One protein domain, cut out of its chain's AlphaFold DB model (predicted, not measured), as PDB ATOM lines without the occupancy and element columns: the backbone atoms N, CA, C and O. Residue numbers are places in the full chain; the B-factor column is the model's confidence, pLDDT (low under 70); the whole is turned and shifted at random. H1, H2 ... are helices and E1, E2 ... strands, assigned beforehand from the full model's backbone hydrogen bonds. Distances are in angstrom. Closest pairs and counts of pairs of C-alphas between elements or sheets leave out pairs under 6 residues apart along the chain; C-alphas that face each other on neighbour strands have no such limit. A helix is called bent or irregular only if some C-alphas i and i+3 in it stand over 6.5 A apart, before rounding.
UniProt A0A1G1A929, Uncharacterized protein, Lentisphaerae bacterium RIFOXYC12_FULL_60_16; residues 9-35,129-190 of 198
ATOM      1  N   THR A   9      20.121  52.469 -45.627       76.31
ATOM      2  CA  THR A   9      20.868  51.218 -45.513       76.31
ATOM      3  C   THR A   9      19.880  50.139 -45.071       76.31
ATOM      4  O   THR A   9      19.279  50.258 -44.020       76.31
ATOM      5  N   LEU A  10      19.629  49.116 -45.885       87.31
ATOM      6  CA  LEU A  10      18.849  47.953 -45.461       87.31
ATOM      7  C   LEU A  10      19.809  46.985 -44.765       87.31
ATOM      8  O   LEU A  10      20.771  46.535 -45.394       87.31
ATOM      9  N   ARG A  11      19.568  46.674 -43.487       91.50
ATOM     10  CA  ARG A  11      20.263  45.597 -42.771       91.50
ATOM     11  C   ARG A  11      19.639  44.268 -43.182       91.50
ATOM     12  O   ARG A  11      18.422  44.148 -43.187       91.50
ATOM     13  N   ILE A  12      20.441  43.265 -43.521       93.62
ATOM     14  CA  ILE A  12      19.918  41.993 -44.031       93.62
ATOM     15  C   ILE A  12      20.438  40.845 -43.173       93.62
ATOM     16  O   ILE A  12      21.647  40.699 -43.006       93.62
ATOM     17  N   ASP A  13      19.532  40.013 -42.663       94.50
ATOM     18  CA  ASP A  13      19.879  38.744 -42.022       94.50
ATOM     19  C   ASP A  13      20.186  37.680 -43.087       94.50
ATOM     20  O   ASP A  13      19.378  36.812 -43.426       94.50
ATOM     21  N   VAL A  14      21.385  37.772 -43.652       93.50
ATOM     22  CA  VAL A  14      21.851  36.895 -44.732       93.50
ATOM     23  C   VAL A  14      21.872  35.419 -44.303       93.50
ATOM     24  O   VAL A  14      21.552  34.528 -45.097       93.50
ATOM     25  N   ARG A  15      22.189  35.143 -43.032       92.50
ATOM     26  CA  ARG A  15      22.218  33.781 -42.483       92.50
ATOM     27  C   ARG A  15      20.811  33.194 -42.377       92.50
ATOM     28  O   ARG A  15      20.602  32.056 -42.795       92.50
ATOM     29  N   GLY A  16      19.851  33.952 -41.849       93.62
ATOM     30  CA  GLY A  16      18.455  33.522 -41.771       93.62
ATOM     31  C   GLY A  16      17.855  33.273 -43.153       93.62
ATOM     32  O   GLY A  16      17.251  32.224 -43.384       93.62
ATOM     33  N   LEU A  17      18.090  34.191 -44.096       94.69
ATOM     34  CA  LEU A  17      17.596  34.083 -45.471       94.69
ATOM     35  C   LEU A  17      18.184  32.867 -46.210       94.69
ATOM     36  O   LEU A  17      17.448  32.124 -46.858       94.69
ATOM     37  N   SER A  18      19.490  32.616 -46.098       94.94
ATOM     38  CA  SER A  18      20.131  31.467 -46.766       94.94
ATOM     39  C   SER A  18      19.765  30.117 -46.151       94.94
ATOM     40  O   SER A  18      19.747  29.111 -46.867       94.94
ATOM     41  N   ALA A  19      19.413  30.078 -44.864       94.81
ATOM     42  CA  ALA A  19      18.950  28.874 -44.170       94.81
ATOM     43  C   ALA A  19      17.486  28.499 -44.477       94.81
ATOM     44  O   ALA A  19      17.002  27.464 -44.009       94.81
ATOM     45  N   LEU A  20      16.770  29.315 -45.250       95.69
ATOM     46  CA  LEU A  20      15.367  29.111 -45.582       95.69
ATOM     47  C   LEU A  20      15.206  28.504 -46.982       95.69
ATOM     48  O   LEU A  20      15.746  29.001 -47.972       95.69
ATOM     49  N   ASN A  21      14.391  27.458 -47.071       95.00
ATOM     50  CA  ASN A  21      13.797  27.003 -48.318       95.00
ATOM     51  C   ASN A  21      12.298  27.320 -48.307       95.00
ATOM     52  O   ASN A  21      11.612  26.961 -47.349       95.00
ATOM     53  N   HIS A  22      11.794  27.963 -49.362       93.50
ATOM     54  CA  HIS A  22      10.379  28.295 -49.501       93.50
ATOM     55  C   HIS A  22       9.775  27.617 -50.737       93.50
ATOM     56  O   HIS A  22      10.353  27.618 -51.817       93.50
ATOM     57  N   ALA A  23       8.598  27.024 -50.577       91.62
ATOM     58  CA  ALA A  23       7.786  26.507 -51.669       91.62
ATOM     59  C   ALA A  23       6.318  26.540 -51.242       91.62
ATOM     60  O   ALA A  23       5.885  25.772 -50.379       91.62
ATOM     61  N   CYS A  24       5.530  27.448 -51.819       89.94
ATOM     62  CA  CYS A  24       4.117  27.562 -51.478       89.94
ATOM     63  C   CYS A  24       3.342  26.308 -51.923       89.94
ATOM     64  O   CYS A  24       3.085  26.106 -53.104       89.94
ATOM     65  N   VAL A  25       2.923  25.490 -50.954       87.50
ATOM     66  CA  VAL A  25       2.102  24.278 -51.166       87.50
ATOM     67  C   VAL A  25       0.709  24.386 -50.525       87.50
ATOM     68  O   VAL A  25       0.013  23.387 -50.325       87.50
ATOM     69  N   GLY A  26       0.303  25.607 -50.169       87.62
ATOM     70  CA  GLY A  26      -0.862  25.876 -49.326       87.62
ATOM     71  C   GLY A  26      -0.559  25.749 -47.829       87.62
ATOM     72  O   GLY A  26       0.359  25.040 -47.409       87.62
ATOM     73  N   CYS A  27      -1.339  26.466 -47.027       87.56
ATOM     74  CA  CYS A  27      -1.230  26.491 -45.571       87.56
ATOM     75  C   CYS A  27      -2.055  25.349 -44.949       87.56
ATOM     76  O   CYS A  27      -3.032  24.900 -45.560       87.56
ATOM     77  N   PRO A  28      -1.675  24.856 -43.757       82.31
ATOM     78  CA  PRO A  28      -2.479  23.880 -43.032       82.31
ATOM     79  C   PRO A  28      -3.869  24.440 -42.692       82.31
ATOM     80  O   PRO A  28      -4.040  25.640 -42.485       82.31
ATOM     81  N   ASP A  29      -4.856  23.552 -42.610       78.94
ATOM     82  CA  ASP A  29      -6.263  23.868 -42.324       78.94
ATOM     83  C   ASP A  29      -6.528  24.163 -40.834       78.94
ATOM     84  O   ASP A  29      -7.536  23.777 -40.256       78.94
ATOM     85  N   THR A  30      -5.574  24.810 -40.166       69.19
ATOM     86  CA  THR A  30      -5.554  25.020 -38.709       69.19
ATOM     87  C   THR A  30      -5.710  26.497 -38.345       69.19
ATOM     88  O   THR A  30      -5.179  26.947 -37.334       69.19
ATOM     89  N   ARG A  31      -6.414  27.267 -39.188       64.25
ATOM     90  CA  ARG A  31      -6.704  28.715 -39.046       64.25
ATOM     91  C   ARG A  31      -5.532  29.693 -39.208       64.25
ATOM     92  O   ARG A  31      -5.734  30.888 -39.054       64.25
ATOM     93  N   ARG A  32      -4.322  29.247 -39.563       75.06
ATOM     94  CA  ARG A  32      -3.206  30.157 -39.889       75.06
ATOM     95  C   ARG A  32      -2.831  30.050 -41.361       75.06
ATOM     96  O   ARG A  32      -2.504  28.969 -41.848       75.06
ATOM     97  N   CYS A  33      -2.840  31.180 -42.061       81.69
ATOM     98  CA  CYS A  33      -2.319  31.304 -43.418       81.69
ATOM     99  C   CYS A  33      -1.335  32.478 -43.513       81.69
ATOM    100  O   CYS A  33      -1.263  33.301 -42.607       81.69
ATOM    101  N   CYS A  34      -0.580  32.568 -44.608       82.38
ATOM    102  CA  CYS A  34       0.465  33.586 -44.770       82.38
ATOM    103  C   CYS A  34      -0.031  35.041 -44.778       82.38
ATOM    104  O   CYS A  34       0.791  35.942 -44.668       82.38
ATOM    105  N   CYS A  35      -1.337  35.263 -44.950       79.38
ATOM    106  CA  CYS A  35      -1.974  36.581 -44.882       79.38
ATOM    107  C   CYS A  35      -2.806  36.782 -43.609       79.38
ATOM    108  O   CYS A  35      -3.399  37.833 -43.446       79.38
ATOM    109  N   PRO A 129       7.986  34.459 -46.974       93.06
ATOM    110  CA  PRO A 129       8.102  34.439 -45.506       93.06
ATOM    111  C   PRO A 129       9.091  35.470 -44.920       93.06
ATOM    112  O   PRO A 129       9.596  35.280 -43.817       93.06
ATOM    113  N   LEU A 130       9.425  36.526 -45.655       93.44
ATOM    114  CA  LEU A 130      10.279  37.621 -45.205       93.44
ATOM    115  C   LEU A 130       9.534  38.566 -44.253       93.44
ATOM    116  O   LEU A 130       8.323  38.783 -44.363       93.44
ATOM    117  N   ALA A 131      10.293  39.150 -43.335       91.69
ATOM    118  CA  ALA A 131       9.878  40.212 -42.435       91.69
ATOM    119  C   ALA A 131      10.681  41.478 -42.740       91.69
ATOM    120  O   ALA A 131      11.898  41.414 -42.934       91.69
ATOM    121  N   LEU A 132       9.996  42.621 -42.771       90.56
ATOM    122  CA  LEU A 132      10.619  43.935 -42.862       90.56
ATOM    123  C   LEU A 132      10.418  44.651 -41.524       90.56
ATOM    124  O   LEU A 132       9.292  44.964 -41.157       90.56
ATOM    125  N   GLY A 133      11.511  44.857 -40.795       89.12
ATOM    126  CA  GLY A 133      11.528  45.605 -39.542       89.12
ATOM    127  C   GLY A 133      11.537  47.112 -39.787       89.12
ATOM    128  O   GLY A 133      12.157  47.588 -40.739       89.12
ATOM    129  N   ASP A 134      10.892  47.839 -38.884       85.88
ATOM    130  CA  ASP A 134      10.685  49.292 -38.858       85.88
ATOM    131  C   ASP A 134      11.863  50.095 -38.273       85.88
ATOM    132  O   ASP A 134      11.797  51.318 -38.164       85.88
ATOM    133  N   GLY A 135      12.961  49.420 -37.914       84.69
ATOM    134  CA  GLY A 135      14.170  50.062 -37.406       84.69
ATOM    135  C   GLY A 135      14.818  51.042 -38.395       84.69
ATOM    136  O   GLY A 135      14.492  51.093 -39.580       84.69
ATOM    137  N   ASN A 136      15.806  51.795 -37.910       83.75
ATOM    138  CA  ASN A 136      16.670  52.633 -38.740       83.75
ATOM    139  C   ASN A 136      18.146  52.282 -38.466       83.75
ATOM    140  O   ASN A 136      18.674  52.688 -37.430       83.75
ATOM    141  N   PRO A 137      18.819  51.511 -39.339       86.38
ATOM    142  CA  PRO A 137      18.341  51.006 -40.627       86.38
ATOM    143  C   PRO A 137      17.214  49.965 -40.527       86.38
ATOM    144  O   PRO A 137      17.212  49.137 -39.612       86.38
ATOM    145  N   ALA A 138      16.317  49.949 -41.521       90.12
ATOM    146  CA  ALA A 138      15.299  48.904 -41.651       90.12
ATOM    147  C   ALA A 138      15.982  47.540 -41.805       90.12
ATOM    148  O   ALA A 138      17.083  47.450 -42.363       90.12
ATOM    149  N   SER A 139      15.347  46.468 -41.328       92.69
ATOM    150  CA  SER A 139      15.927  45.123 -41.394       92.69
ATOM    151  C   SER A 139      15.088  44.153 -42.211       92.69
ATOM    152  O   SER A 139      13.905  44.000 -41.933       92.69
ATOM    153  N   LEU A 140      15.708  43.447 -43.153       94.06
ATOM    154  CA  LEU A 140      15.111  42.323 -43.867       94.06
ATOM    155  C   LEU A 140      15.555  41.004 -43.224       94.06
ATOM    156  O   LEU A 140      16.746  40.683 -43.222       94.06
ATOM    157  N   SER A 141      14.604  40.241 -42.694       94.69
ATOM    158  CA  SER A 141      14.831  38.945 -42.046       94.69
ATOM    159  C   SER A 141      13.751  37.930 -42.441       94.69
ATOM    160  O   SER A 141      12.940  38.184 -43.332       94.69
ATOM    161  N   VAL A 142      13.755  36.752 -41.817       94.75
ATOM    162  CA  VAL A 142      12.673  35.761 -41.938       94.75
ATOM    163  C   VAL A 142      11.639  36.007 -40.835       94.75
ATOM    164  O   VAL A 142      12.013  36.311 -39.703       94.75
ATOM    165  N   GLN A 143      10.351  35.850 -41.150       92.25
ATOM    166  CA  GLN A 143       9.267  35.905 -40.163       92.25
ATOM    167  C   GLN A 143       9.536  34.917 -39.013       92.25
ATOM    168  O   GLN A 143       9.862  33.755 -39.290       92.25
ATOM    169  N   PRO A 144       9.389  35.324 -37.736       88.38
ATOM    170  CA  PRO A 144       9.732  34.479 -36.587       88.38
ATOM    171  C   PRO A 144       9.039  33.111 -36.589       88.38
ATOM    172  O   PRO A 144       9.626  32.105 -36.189       88.38
ATOM    173  N   ASP A 145       7.803  33.057 -37.082       88.38
ATOM    174  CA  ASP A 145       6.970  31.861 -37.139       88.38
ATOM    175  C   ASP A 145       6.939  31.202 -38.527       88.38
ATOM    176  O   ASP A 145       6.179  30.254 -38.732       88.38
ATOM    177  N   ALA A 146       7.789  31.628 -39.473       90.56
ATOM    178  CA  ALA A 146       7.806  31.094 -40.836       90.56
ATOM    179  C   ALA A 146       7.853  29.559 -40.855       90.56
ATOM    180  O   ALA A 146       7.115  28.920 -41.606       90.56
ATOM    181  N   PHE A 147       8.675  28.949 -39.999       91.00
ATOM    182  CA  PHE A 147       8.857  27.496 -39.939       91.00
ATOM    183  C   PHE A 147       7.676  26.727 -39.321       91.00
ATOM    184  O   PHE A 147       7.662  25.501 -39.387       91.00
ATOM    185  N   ALA A 148       6.664  27.410 -38.772       87.06
ATOM    186  CA  ALA A 148       5.395  26.779 -38.400       87.06
ATOM    187  C   ALA A 148       4.554  26.397 -39.636       87.06
ATOM    188  O   ALA A 148       3.602  25.620 -39.541       87.06
ATOM    189  N   PHE A 149       4.909  26.918 -40.814       86.88
ATOM    190  CA  PHE A 149       4.214  26.663 -42.066       86.88
ATOM    191  C   PHE A 149       4.983  25.650 -42.911       86.88
ATOM    192  O   PHE A 149       6.156  25.837 -43.217       86.88
ATOM    193  N   ARG A 150       4.291  24.609 -43.389       87.06
ATOM    194  CA  ARG A 150       4.885  23.535 -44.214       87.06
ATOM    195  C   ARG A 150       5.471  24.007 -45.551       87.06
ATOM    196  O   ARG A 150       6.179  23.242 -46.195       87.06
ATOM    197  N   CYS A 151       5.161  25.230 -45.983       89.31
ATOM    198  CA  CYS A 151       5.777  25.853 -47.154       89.31
ATOM    199  C   CYS A 151       7.198  26.371 -46.892       89.31
ATOM    200  O   CYS A 151       7.860  26.794 -47.834       89.31
ATOM    201  N   ASN A 152       7.659  26.342 -45.641       92.69
ATOM    202  CA  ASN A 152       8.980  26.784 -45.229       92.69
ATOM    203  C   ASN A 152       9.715  25.622 -44.562       92.69
ATOM    204  O   ASN A 152       9.216  25.020 -43.612       92.69
ATOM    205  N   THR A 153      10.923  25.321 -45.025       93.88
ATOM    206  CA  THR A 153      11.791  24.327 -44.388       93.88
ATOM    207  C   THR A 153      13.166  24.909 -44.116       93.88
ATOM    208  O   THR A 153      13.643  25.801 -44.821       93.88
ATOM    209  N   ARG A 154      13.813  24.411 -43.058       94.62
ATOM    210  CA  ARG A 154      15.218  24.722 -42.800       94.62
ATOM    211  C   ARG A 154      16.072  23.954 -43.797       94.62
ATOM    212  O   ARG A 154      15.874  22.758 -44.000       94.62
ATOM    213  N   ARG A 155      17.053  24.633 -44.375       92.62
ATOM    214  CA  ARG A 155      18.151  24.020 -45.121       92.62
ATOM    215  C   ARG A 155      19.474  24.415 -44.476       92.62
ATOM    216  O   ARG A 155      19.540  25.383 -43.719       92.62
ATOM    217  N   LYS A 156      20.535  23.656 -44.766       90.25
ATOM    218  CA  LYS A 156      21.896  24.083 -44.414       90.25
ATOM    219  C   LYS A 156      22.144  25.460 -45.031       90.25
ATOM    220  O   LYS A 156      21.702  25.693 -46.154       90.25
ATOM    221  N   VAL A 157      22.824  26.342 -44.299       85.88
ATOM    222  CA  VAL A 157      23.276  27.635 -44.831       85.88
ATOM    223  C   VAL A 157      24.080  27.365 -46.106       85.88
ATOM    224  O   VAL A 157      24.931  26.476 -46.122       85.88
ATOM    225  N   ARG A 158      23.754  28.083 -47.181       85.12
ATOM    226  CA  ARG A 158      24.414  27.984 -48.490       85.12
ATOM    227  C   ARG A 158      24.889  29.364 -48.920       85.12
ATOM    228  O   ARG A 158      24.438  30.366 -48.378       85.12
ATOM    229  N   HIS A 159      25.712  29.400 -49.960       89.25
ATOM    230  CA  HIS A 159      26.155  30.631 -50.622       89.25
ATOM    231  C   HIS A 159      25.117  31.191 -51.613       89.25
ATOM    232  O   HIS A 159      25.454  31.989 -52.479       89.25
ATOM    233  N   ASP A 160      23.856  30.763 -51.502       91.06
ATOM    234  CA  ASP A 160      22.745  31.181 -52.354       91.06
ATOM    235  C   ASP A 160      21.463  31.394 -51.536       91.06
ATOM    236  O   ASP A 160      21.366  31.006 -50.366       91.06
ATOM    237  N   LEU A 161      20.457  31.990 -52.173       94.69
ATOM    238  CA  LEU A 161      19.065  31.917 -51.736       94.69
ATOM    239  C   LEU A 161      18.360  30.780 -52.480       94.69
ATOM    240  O   LEU A 161      18.733  30.430 -53.599       94.69
ATOM    241  N   CYS A 162      17.303  30.210 -51.898       94.25
ATOM    242  CA  CYS A 162      16.433  29.335 -52.684       94.25
ATOM    243  C   CYS A 162      15.729  30.159 -53.777       94.25
ATOM    244  O   CYS A 162      15.443  31.343 -53.583       94.25
ATOM    245  N   GLY A 163      15.439  29.533 -54.924       92.69
ATOM    246  CA  GLY A 163      14.974  30.245 -56.122       92.69
ATOM    247  C   GLY A 163      13.737  31.117 -55.888       92.69
ATOM    248  O   GLY A 163      13.713  32.272 -56.304       92.69
ATOM    249  N   SER A 164      12.752  30.619 -55.135       90.81
ATOM    250  CA  SER A 164      11.550  31.393 -54.805       90.81
ATOM    251  C   SER A 164      11.852  32.621 -53.945       90.81
ATOM    252  O   SER A 164      11.209  33.653 -54.093       90.81
ATOM    253  N   LEU A 165      12.823  32.527 -53.030       93.69
ATOM    254  CA  LEU A 165      13.189  33.640 -52.160       93.69
ATOM    255  C   LEU A 165      13.972  34.698 -52.938       93.69
ATOM    256  O   LEU A 165      13.716  35.887 -52.765       93.69
ATOM    257  N   ALA A 166      14.863  34.276 -53.841       94.38
ATOM    258  CA  ALA A 166      15.540  35.178 -54.770       94.38
ATOM    259  C   ALA A 166      14.532  35.937 -55.651       94.38
ATOM    260  O   ALA A 166      14.632  37.156 -55.803       94.38
ATOM    261  N   GLU A 167      13.512  35.247 -56.171       91.75
ATOM    262  CA  GLU A 167      12.435  35.862 -56.951       91.75
ATOM    263  C   GLU A 167      11.596  36.843 -56.117       91.75
ATOM    264  O   GLU A 167      11.338  37.968 -56.562       91.75
ATOM    265  N   THR A 168      11.216  36.472 -54.890       91.56
ATOM    266  CA  THR A 168      10.526  37.373 -53.956       91.56
ATOM    267  C   THR A 168      11.353  38.632 -53.695       91.56
ATOM    268  O   THR A 168      10.827  39.744 -53.800       91.56
ATOM    269  N   VAL A 169      12.652  38.490 -53.412       93.62
ATOM    270  CA  VAL A 169      13.538  39.634 -53.162       93.62
ATOM    271  C   VAL A 169      13.632  40.518 -54.402       93.62
ATOM    272  O   VAL A 169      13.431  41.727 -54.304       93.62
ATOM    273  N   LYS A 170      13.878  39.934 -55.577       92.69
ATOM    274  CA  LYS A 170      13.992  40.673 -56.840       92.69
ATOM    275  C   LYS A 170      12.714  41.436 -57.173       92.69
ATOM    276  O   LYS A 170      12.782  42.605 -57.540       92.69
ATOM    277  N   SER A 171      11.559  40.789 -57.049       88.50
ATOM    278  CA  SER A 171      10.263  41.393 -57.376       88.50
ATOM    279  C   SER A 171       9.828  42.456 -56.366       88.50
ATOM    280  O   SER A 171       9.150  43.414 -56.739       88.50
ATOM    281  N   THR A 172      10.238  42.326 -55.102       89.81
ATOM    282  CA  THR A 172       9.778  43.223 -54.034       89.81
ATOM    283  C   THR A 172      10.757  44.349 -53.731       89.81
ATOM    284  O   THR A 172      10.319  45.478 -53.535       89.81
ATOM    285  N   PHE A 173      12.061  44.090 -53.739       90.75
ATOM    286  CA  PHE A 173      13.102  45.063 -53.386       90.75
ATOM    287  C   PHE A 173      14.008  45.442 -54.567       90.75
ATOM    288  O   PHE A 173      14.803  46.373 -54.460       90.75
ATOM    289  N   GLY A 174      13.873  44.758 -55.705       91.69
ATOM    290  CA  GLY A 174      14.645  45.021 -56.915       91.69
ATOM    291  C   GLY A 174      15.941  44.215 -57.011       91.69
ATOM    292  O   GLY A 174      16.453  43.655 -56.040       91.69
ATOM    293  N   THR A 175      16.501  44.178 -58.223       94.50
ATOM    294  CA  THR A 175      17.716  43.414 -58.549       94.50
ATOM    295  C   THR A 175      18.934  43.852 -57.732       94.50
ATOM    296  O   THR A 175      19.730  43.008 -57.343       94.50
ATOM    297  N   GLN A 176      19.065  45.145 -57.416       93.25
ATOM    298  CA  GLN A 176      20.203  45.654 -56.641       93.25
ATOM    299  C   GLN A 176      20.247  45.070 -55.222       93.25
ATOM    300  O   GLN A 176      21.318  44.742 -54.718       93.25
ATOM    301  N   VAL A 177      19.088  44.907 -54.573       93.38
ATOM    302  CA  VAL A 177      19.025  44.290 -53.239       93.38
ATOM    303  C   VAL A 177      19.359  42.805 -53.324       93.38
ATOM    304  O   VAL A 177      20.144  42.331 -52.509       93.38
ATOM    305  N   LEU A 178      18.852  42.091 -54.336       94.94
ATOM    306  CA  LEU A 178      19.220  40.690 -54.562       94.94
ATOM    307  C   LEU A 178      20.741  40.523 -54.740       94.94
ATOM    308  O   LEU A 178      21.351  39.739 -54.020       94.94
ATOM    309  N   GLN A 179      21.361  41.323 -55.611       93.94
ATOM    310  CA  GLN A 179      22.805  41.275 -55.874       93.94
ATOM    311  C   GLN A 179      23.643  41.546 -54.619       93.94
ATOM    312  O   GLN A 179      24.675  40.906 -54.409       93.94
ATOM    313  N   ARG A 180      23.201  42.472 -53.758       92.81
ATOM    314  CA  ARG A 180      23.849  42.734 -52.462       92.81
ATOM    315  C   ARG A 180      23.798  41.514 -51.542       92.81
ATOM    316  O   ARG A 180      24.788  41.229 -50.875       92.81
ATOM    317  N   ILE A 181      22.676  40.793 -51.513       94.06
ATOM    318  CA  ILE A 181      22.539  39.564 -50.718       94.06
ATOM    319  C   ILE A 181      23.442  38.463 -51.269       94.06
ATOM    320  O   ILE A 181      24.183  37.850 -50.509       94.06
ATOM    321  N   GLU A 182      23.419  38.238 -52.582       93.56
ATOM    322  CA  GLU A 182      24.238  37.213 -53.244       93.56
ATOM    323  C   GLU A 182      25.736  37.479 -53.049       93.56
ATOM    324  O   GLU A 182      26.495  36.570 -52.720       93.56
ATOM    325  N   SER A 183      26.150  38.744 -53.141       91.25
ATOM    326  CA  SER A 183      27.533  39.156 -52.887       91.25
ATOM    327  C   SER A 183      27.937  38.924 -51.428       91.25
ATOM    328  O   SER A 183      29.027  38.419 -51.159       91.25
ATOM    329  N   ALA A 184      27.051  39.226 -50.471       90.88
ATOM    330  CA  ALA A 184      27.291  38.930 -49.061       90.88
ATOM    331  C   ALA A 184      27.414  37.416 -48.812       90.88
ATOM    332  O   ALA A 184      28.300  36.992 -48.075       90.88
ATOM    333  N   LEU A 185      26.583  36.593 -49.455       90.50
ATOM    334  CA  LEU A 185      26.634  35.131 -49.345       90.50
ATOM    335  C   LEU A 185      27.915  34.525 -49.929       90.50
ATOM    336  O   LEU A 185      28.471  33.594 -49.343       90.50
ATOM    337  N   ALA A 186      28.400  35.071 -51.045       86.06
ATOM    338  CA  ALA A 186      29.661  34.664 -51.657       86.06
ATOM    339  C   ALA A 186      30.871  35.041 -50.781       86.06
ATOM    340  O   ALA A 186      31.793  34.240 -50.628       86.06
ATOM    341  N   GLY A 187      30.842  36.220 -50.144       76.44
ATOM    342  CA  GLY A 187      31.913  36.704 -49.265       76.44
ATOM    343  C   GLY A 187      32.061  35.950 -47.934       76.44
ATOM    344  O   GLY A 187      33.137  35.963 -47.351       76.44
ATOM    345  N   HIS A 188      31.025  35.242 -47.467       59.09
ATOM    346  CA  HIS A 188      31.079  34.423 -46.240       59.09
ATOM    347  C   HIS A 188      31.725  33.040 -46.444       59.09
ATOM    348  O   HIS A 188      31.757  32.226 -45.524       59.09
ATOM    349  N   SER A 189      32.262  32.755 -47.632       51.59
ATOM    350  CA  SER A 189      32.916  31.476 -47.952       51.59
ATOM    351  C   SER A 189      34.338  31.338 -47.375       51.59
ATOM    352  O   SER A 189      35.024  30.383 -47.722       51.59
ATOM    353  N   GLY A 190      34.794  32.273 -46.524       46.06
ATOM    354  CA  GLY A 190      36.200  32.382 -46.103       46.06
ATOM    355  C   GLY A 190      36.488  32.689 -44.626       46.06
ATOM    356  O   GLY A 190      37.634  32.978 -44.316       46.06
TER     357      GLY A 190
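Overview. This is residues 9 to 35 and 129 to 190 of the 198 residues of an uncharacterized protein of Lentisphaerae bacterium RIFOXYC12_FULL_60_16 (UniProt A0A1G1A929). Two small two-stranded sheets, the hairpin E2 and E3 and the pair E1 and E4, make one side of this domain with the short helix H1; on the other side the helices H2 and H3 meet as a V, and H3 packs on H1. The longest axis runs from the far end of H3 to a long unnamed stretch, residues 23 to 35, at the opposite end. The printed part has 89 residues, with three named helices and four named strands in the order H1, E1, E2, E3, E4, H2, H3; both sheets are antiparallel. The class is mixed, helices and strands, and the whole is compact, with a radius of gyration of the C-alphas of 13.3 A and spans of 41 by 28 by 20 A.

Along the chain. E2 is residues 130 to 133 and E3 residues 139 to 142, each 9.9 A long from first to last C-alpha. E1 is residues 20 to 22, 6.4 A, and E4 residues 152 to 154, 7.0 A. H1, residues 14 to 18, is 6.0 A long and begins with C-alpha 14 at (21.851, 36.895, -44.732). H2, residues 163 to 173, is 15.2 A long, with C-alpha 163 at (14.974, 30.245, -56.122). H3, residues 175 to 190, is 24.9 A long and ends with C-alpha 190 at (36.200, 32.382, -46.103).

Arrangement. E2 and E3 form an antiparallel hairpin at 147 degrees, with N 131 and O 141 within hydrogen-bond range at 2.8 A. Residues 11 to 12 pair in parallel with residues 139 to 140 of E3. The closest C-alphas of H1 and E3 are those of Gly 16 and Val 142, 6.2 A apart. H3 touches H1 with its residues 181 to 185 alone; the closest C-alphas are those of Val 14 and Ile 181, at 6.6 A. H3 touches H2 with its residues 175 to 178 alone, the C-alphas of Lys 170 and Leu 178 being closest at 5.7 A. H2 and H3 run opposite ways at a steep tilt of 50 degrees. E1 and E4 are antiparallel at 150 degrees, with N 21 and O 153 within hydrogen-bond range at 2.9 A. E1 and E3 are only just apart, at 8.0 A. In H1 and H2 every O i to N i+4 pair is within hydrogen-bond range; in H3 10 of 12 are. H3 is only just irregular: C-alphas 187 and 190 are 6.9 A apart.

Size, cuts and confidence. The two C-alphas farthest apart, those of Arg 31 and Gly 190, are 43.6 A apart. Residues 36 to 128 are not printed, and C-alphas 35 and 129 are 10.3 A apart across the cut. Of the links that are printed whole, none is long. The mean pLDDT of the printed part is 88.4; residues 30 to 31 and 188 to 190 are under 70.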